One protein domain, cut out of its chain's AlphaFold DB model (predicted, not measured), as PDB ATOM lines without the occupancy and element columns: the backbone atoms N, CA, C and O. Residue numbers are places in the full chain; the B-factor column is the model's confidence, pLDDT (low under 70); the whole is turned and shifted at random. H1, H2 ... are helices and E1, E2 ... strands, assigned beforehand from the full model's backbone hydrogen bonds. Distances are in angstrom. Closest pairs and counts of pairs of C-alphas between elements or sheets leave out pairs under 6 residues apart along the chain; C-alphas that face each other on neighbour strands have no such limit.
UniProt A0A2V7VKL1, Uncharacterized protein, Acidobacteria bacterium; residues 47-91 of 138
ATOM      1  N   GLN A  47     -20.662  20.368  42.660       97.06
ATOM      2  CA  GLN A  47     -21.003  19.509  43.799       97.06
ATOM      3  C   GLN A  47     -22.333  19.914  44.425       97.06
ATOM      4  O   GLN A  47     -23.202  19.078  44.647       97.06
ATOM      5  N   SER A  48     -22.506  21.203  44.708       96.25
ATOM      6  CA  SER A  48     -23.746  21.718  45.282       96.25
ATOM      7  C   SER A  48     -23.916  23.208  45.007       96.25
ATOM      8  O   SER A  48     -22.950  23.927  44.738       96.25
ATOM      9  N   VAL A  49     -25.162  23.670  45.101       95.19
ATOM     10  CA  VAL A  49     -25.540  25.081  44.985       95.19
ATOM     11  C   VAL A  49     -26.294  25.477  46.247       95.19
ATOM     12  O   VAL A  49     -27.300  24.855  46.586       95.19
ATOM     13  N   ASP A  50     -25.823  26.519  46.919       91.38
ATOM     14  CA  ASP A  50     -26.536  27.193  47.996       91.38
ATOM     15  C   ASP A  50     -27.291  28.398  47.421       91.38
ATOM     16  O   ASP A  50     -26.704  29.407  47.017       91.38
ATOM     17  N   LYS A  51     -28.621  28.277  47.379       87.06
ATOM     18  CA  LYS A  51     -29.512  29.316  46.852       87.06
ATOM     19  C   LYS A  51     -29.696  30.492  47.815       87.06
ATOM     20  O   LYS A  51     -30.071  31.565  47.353       87.06
ATOM     21  N   GLY A  52     -29.461  30.300  49.114       86.00
ATOM     22  CA  GLY A  52     -29.625  31.334  50.136       86.00
ATOM     23  C   GLY A  52     -28.427  32.275  50.190       86.00
ATOM     24  O   GLY A  52     -28.588  33.491  50.126       86.00
ATOM     25  N   GLU A  53     -27.216  31.717  50.236       85.31
ATOM     26  CA  GLU A  53     -25.980  32.513  50.334       85.31
ATOM     27  C   GLU A  53     -25.369  32.888  48.970       85.31
ATOM     28  O   GLU A  53     -24.390  33.644  48.895       85.31
ATOM     29  N   GLY A  54     -25.945  32.364  47.883       89.44
ATOM     30  CA  GLY A  54     -25.430  32.519  46.524       89.44
ATOM     31  C   GLY A  54     -24.096  31.799  46.320       89.44
ATOM     32  O   GLY A  54     -23.214  32.291  45.610       89.44
ATOM     33  N   GLY A  55     -23.938  30.662  46.999       93.00
ATOM     34  CA  GLY A  55     -22.729  29.852  47.014       93.00
ATOM     35  C   GLY A  55     -22.784  28.716  45.998       93.00
ATOM     36  O   GLY A  55     -23.812  28.073  45.809       93.00
ATOM     37  N   VAL A  56     -21.658  28.423  45.359       95.19
ATOM     38  CA  VAL A  56     -21.483  27.245  44.503       95.19
ATOM     39  C   VAL A  56     -20.259  26.491  44.976       95.19
ATOM     40  O   VAL A  56     -19.167  27.055  45.056       95.19
ATOM     41  N   ILE A  57     -20.436  25.207  45.265       96.44
ATOM     42  CA  ILE A  57     -19.341  24.305  45.593       96.44
ATOM     43  C   ILE A  57     -18.986  23.518  44.339       96.44
ATOM     44  O   ILE A  57     -19.830  22.835  43.760       96.44
ATOM     45  N   MET A  58     -17.720  23.588  43.947       96.94
ATOM     46  CA  MET A  58     -17.162  22.885  42.797       96.94
ATOM     47  C   MET A  58     -15.985  22.021  43.252       96.94
ATOM     48  O   MET A  58     -15.207  22.437  44.112       96.94
ATOM     49  N   LYS A  59     -15.828  20.833  42.671       97.44
ATOM     50  CA  LYS A  59     -14.586  20.058  42.763       97.44
ATOM     51  C   LYS A  59     -13.770  20.324  41.503       97.44
ATOM     52  O   LYS A  59     -14.266  20.056  40.416       97.44
ATOM     53  N   SER A  60     -12.569  20.877  41.627       96.56
ATOM     54  CA  SER A  60     -11.691  21.100  40.476       96.56
ATOM     55  C   SER A  60     -11.173  19.775  39.918       96.56
ATOM     56  O   SER A  60     -11.157  18.757  40.616       96.56
ATOM     57  N   ASP A  61     -10.686  19.797  38.681       94.81
ATOM     58  CA  ASP A  61     -10.028  18.632  38.071       94.81
ATOM     59  C   ASP A  61      -8.767  18.201  38.852       94.81
ATOM     60  O   ASP A  61      -8.392  17.033  38.836       94.81
ATOM     61  N   ALA A  62      -8.154  19.122  39.611       94.00
ATOM     62  CA  ALA A  62      -7.053  18.836  40.537       94.00
ATOM     63  C   ALA A  62      -7.512  18.169  41.852       94.00
ATOM     64  O   ALA A  62      -6.697  17.864  42.718       94.00
ATOM     65  N   GLY A  63      -8.818  17.951  42.026       94.12
ATOM     66  CA  GLY A  63      -9.406  17.336  43.214       94.12
ATOM     67  C   GLY A  63      -9.697  18.306  44.360       94.12
ATOM     68  O   GLY A  63     -10.223  17.878  45.388       94.12
ATOM     69  N   GLU A  64      -9.416  19.598  44.192       95.75
ATOM     70  CA  GLU A  64      -9.641  20.613  45.221       95.75
ATOM     71  C   GLU A  64     -11.122  20.981  45.323       95.75
ATOM     72  O   GLU A  64     -11.822  21.118  44.318       95.75
ATOM     73  N   ARG A  65     -11.610  21.203  46.544       96.06
ATOM     74  CA  ARG A  65     -12.963  21.717  46.776       96.06
ATOM     75  C   ARG A  65     -12.924  23.241  46.844       96.06
ATOM     76  O   ARG A  65     -12.317  23.804  47.748       96.06
ATOM     77  N   LEU A  66     -13.607  23.895  45.913       94.88
ATOM     78  CA  LEU A  66     -13.644  25.348  45.773       94.88
ATOM     79  C   LEU A  66     -15.057  25.872  46.020       94.88
ATOM     80  O   LEU A  66     -16.032  25.301  45.530       94.88
ATOM     81  N   ALA A  67     -15.153  26.970  46.768       94.88
ATOM     82  CA  ALA A  67     -16.400  27.676  47.028       94.88
ATOM     83  C   ALA A  67     -16.392  29.022  46.298       94.88
ATOM     84  O   ALA A  67     -15.504  29.852  46.504       94.88
ATOM     85  N   TRP A  68     -17.392  29.235  45.450       93.69
ATOM     86  CA  TRP A  68     -17.566  30.447  44.661       93.69
ATOM     87  C   TRP A  68     -18.831  31.176  45.084       93.69
ATOM     88  O   TRP A  68     -19.822  30.545  45.440       93.69
ATOM     89  N   ARG A  69     -18.808  32.506  45.011       93.31
ATOM     90  CA  ARG A  69     -19.989  33.342  45.234       93.31
ATOM     91  C   ARG A  69     -20.368  34.022  43.933       93.31
ATOM     92  O   ARG A  69     -19.517  34.647  43.298       93.31
ATOM     93  N   PHE A  70     -21.634  33.907  43.556       91.50
ATOM     94  CA  PHE A  70     -22.167  34.499  42.333       91.50
ATOM     95  C   PHE A  70     -23.397  35.356  42.623       91.50
ATOM     96  O   PHE A  70     -23.962  35.325  43.715       91.50
ATOM     97  N   SER A  71     -23.813  36.143  41.631       91.88
ATOM     98  CA  SER A  71     -25.061  36.895  41.721       91.88
ATOM     99  C   SER A  71     -26.272  35.949  41.698       91.88
ATOM    100  O   SER A  71     -26.192  34.865  41.108       91.88
ATOM    101  N   PRO A  72     -27.424  36.362  42.256       92.38
ATOM    102  CA  PRO A  72     -28.634  35.535  42.267       92.38
ATOM    103  C   PRO A  72     -29.070  35.051  40.877       92.38
ATOM    104  O   PRO A  72     -29.505  33.915  40.732       92.38
ATOM    105  N   ALA A  73     -28.891  35.878  39.841       92.62
ATOM    106  CA  ALA A  73     -29.215  35.510  38.461       92.62
ATOM    107  C   ALA A  73     -28.361  34.334  37.957       92.62
ATOM    108  O   ALA A  73     -28.882  33.398  37.361       92.62
ATOM    109  N   VAL A  74     -27.058  34.342  38.246       93.25
ATOM    110  CA  VAL A  74     -26.156  33.244  37.869       93.25
ATOM    111  C   VAL A  74     -26.474  31.986  38.677       93.25
ATOM    112  O   VAL A  74     -26.484  30.889  38.128       93.25
ATOM    113  N   ILE A  75     -26.799  32.134  39.963       94.94
ATOM    114  CA  ILE A  75     -27.215  31.015  40.817       94.94
ATOM    115  C   ILE A  75     -28.500  30.366  40.300       94.94
ATOM    116  O   ILE A  75     -28.586  29.142  40.301       94.94
ATOM    117  N   ALA A  76     -29.466  31.148  39.814       94.56
ATOM    118  CA  ALA A  76     -30.694  30.619  39.225       94.56
ATOM    119  C   ALA A  76     -30.424  29.746  37.987       94.56
ATOM    120  O   ALA A  76     -31.093  28.732  37.804       94.56
ATOM    121  N   GLU A  77     -29.424  30.096  37.174       94.75
ATOM    122  CA  GLU A  77     -29.002  29.277  36.034       94.75
ATOM    123  C   GLU A  77     -28.253  28.016  36.474       94.75
ATOM    124  O   GLU A  77     -28.587  26.914  36.040       94.75
ATOM    125  N   ILE A  78     -27.289  28.143  37.393       94.56
ATOM    126  CA  ILE A  78     -26.507  26.998  37.890       94.56
ATOM    127  C   ILE A  78     -27.403  26.013  38.655       94.56
ATOM    128  O   ILE A  78     -27.207  24.806  38.567       94.56
ATOM    129  N   ALA A  79     -28.430  26.499  39.354       93.44
ATOM    130  CA  ALA A  79     -29.389  25.675  40.088       93.44
ATOM    131  C   ALA A  79     -30.223  24.736  39.199       93.44
ATOM    132  O   ALA A  79     -30.874  23.838  39.734       93.44
ATOM    133  N   LYS A  80     -30.234  24.944  37.876       95.56
ATOM    134  CA  LYS A  80     -30.877  24.038  36.911       95.56
ATOM    135  C   LYS A  80     -30.005  22.820  36.593       95.56
ATOM    136  O   LYS A  80     -30.498  21.853  36.021       95.56
ATOM    137  N   LEU A  81     -28.715  22.871  36.931       94.88
ATOM    138  CA  LEU A  81     -27.755  21.807  36.665       94.88
ATOM    139  C   LEU A  81     -27.786  20.758  37.779       94.88
ATOM    140  O   LEU A  81     -27.910  21.080  38.961       94.88
ATOM    141  N   ALA A  82     -27.622  19.494  37.397       93.12
ATOM    142  CA  ALA A  82     -27.462  18.412  38.356       93.12
ATOM    143  C   ALA A  82     -26.068  18.461  39.015       93.12
ATOM    144  O   ALA A  82     -25.084  18.816  38.355       93.12
ATOM    145  N   PRO A  83     -25.943  18.048  40.288       95.31
ATOM    146  CA  PRO A  83     -24.647  17.700  40.860       95.31
ATOM    147  C   PRO A  83     -23.901  16.703  39.960       95.31
ATOM    148  O   PRO A  83     -24.497  15.791  39.393       95.31
ATOM    149  N   GLY A  84     -22.596  16.897  39.808       95.19
ATOM    150  CA  GLY A  84     -21.735  16.165  38.882       95.19
ATOM    151  C   GLY A  84     -21.602  16.806  37.497       95.19
ATOM    152  O   GLY A  84     -20.707  16.414  36.749       95.19
ATOM    153  N   ALA A  85     -22.422  17.807  37.152       96.81
ATOM    154  CA  ALA A  85     -22.320  18.487  35.862       96.81
ATOM    155  C   ALA A  85     -20.940  19.158  35.677       96.81
ATOM    156  O   ALA A  85     -20.432  19.782  36.618       96.81
ATOM    157  N   PRO A  86     -20.329  19.066  34.479       96.44
ATOM    158  CA  PRO A  86     -19.073  19.745  34.191       96.44
ATOM    159  C   PRO A  86     -19.272  21.265  34.206       96.44
ATOM    160  O   PRO A  86     -20.244  21.788  33.659       96.44
ATOM    161  N   MET A  87     -18.337  21.982  34.824       95.12
ATOM    162  CA  MET A  87     -18.400  23.427  35.022       95.12
ATOM    163  C   MET A  87     -17.021  24.064  34.821       95.12
ATOM    164  O   MET A  87     -15.987  23.497  35.177       95.12
ATOM    165  N   ILE A  88     -17.005  25.280  34.271       94.88
ATOM    166  CA  ILE A  88     -15.801  26.109  34.173       94.88
ATOM    167  C   ILE A  88     -16.095  27.465  34.806       94.88
ATOM    168  O   ILE A  88     -17.020  28.161  34.390       94.88
ATOM    169  N   VAL A  89     -15.290  27.862  35.789       93.31
ATOM    170  CA  VAL A  89     -15.352  29.194  36.401       93.31
ATOM    171  C   VAL A  89     -14.243  30.055  35.820       93.31
ATOM    172  O   VAL A  89     -13.067  29.752  36.001       93.31
ATOM    173  N   ILE A  90     -14.613  31.142  35.145       91.50
ATOM    174  CA  ILE A  90     -13.680  32.140  34.614       91.50
ATOM    175  C   ILE A  90     -13.735  33.366  35.521       91.50
ATOM    176  O   ILE A  90     -14.794  33.966  35.694       91.50
ATOM    177  N   TYR A  91     -12.600  33.755  36.093       87.69
ATOM    178  CA  TYR A  91     -12.527  34.856  37.045       87.69
ATOM    179  C   TYR A  91     -11.318  35.754  36.796       87.69
ATOM    180  O   TYR A  91     -10.325  35.384  36.162       87.69
TER     181      TYR A  91
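This is residues 47 to 91 of the 138 residues of an uncharacterized protein of Acidobacteria bacterium (UniProt A0A2V7VKL1). A small twisted sheet of three strands, E1, E2 and E3, makes a wall, with the short helix H1 and the last strand, E4, both over one face of it and the other face bare. H1 lies toward one end of the sheet, while E4 crosses E2 at a distance and pairs with no named strand. The printed part has 45 residues, with one named helix and four named strands in the order E1, E2, E3, H1, E4; the sheet's order is E1, E2, E3, antiparallel throughout, and the class is mixed, helices and strands. The whole is compact, with a radius of gyration of the C-alphas of 9.9 A and a rounded outline of 27 by 20 by 17 A.

E1, residues 47 to 50, and E2, residues 55 to 60, form a hairpin with a tight link, antiparallel at 167 degrees; N 50 and O 55 are 2.8 A apart and N 57 and O 48 are 2.9 A apart, within hydrogen-bond range. E2 and E3, residues 65 to 69, form the next hairpin, antiparallel at 147 degrees, with N 56 and O 68 at 2.8 A and N 66 and O 58 at 2.8 A. E1, E2 and E3 make a meander, each strand the antiparallel neighbour of the one before; E1 and E3 are its edge strands. H1, residues 72 to 78, is on this sheet at a height of 9.2 A, with its local plane fitted to only just enough C-alphas of the sheet, 6. H1 lies over E2 and runs slantwise to the strands, at 36 degrees to E2 on the local plane. The closest C-alphas of E1 and H1 are those of Val 49 and Ile 78, 7.4 A apart. In H1 every O i to N i+4 pair is within hydrogen-bond range. E4, residues 86 to 91, comes closest to E2 at the C-alphas of Met 58 and Met 87, 7.9 A apart. E4 is apart from E1, E3 and H1.

E1 begins at C-alpha 47, at (-21.003, 19.509, 43.799), and is 10.4 A long. E2 measures 15.5 A from first to last C-alpha, and E3 13.7 A. H1 begins at C-alpha 72, at (-28.634, 35.535, 42.267), and measures 9.8 A. E4 measures 16.7 A and ends at C-alpha 91, at (-12.527, 34.856, 37.045).

The two C-alphas farthest apart are those of Ala 62 and Ala 73, at 27.8 A. The printed part has no cut. The links from E1 to E2, E2 to E3 and E3 to H1 are tight, and the seven-residue link from H1 to E4 is short; there is no long link. The mean pLDDT of the printed part is 93.7, and no printed residue is under 70.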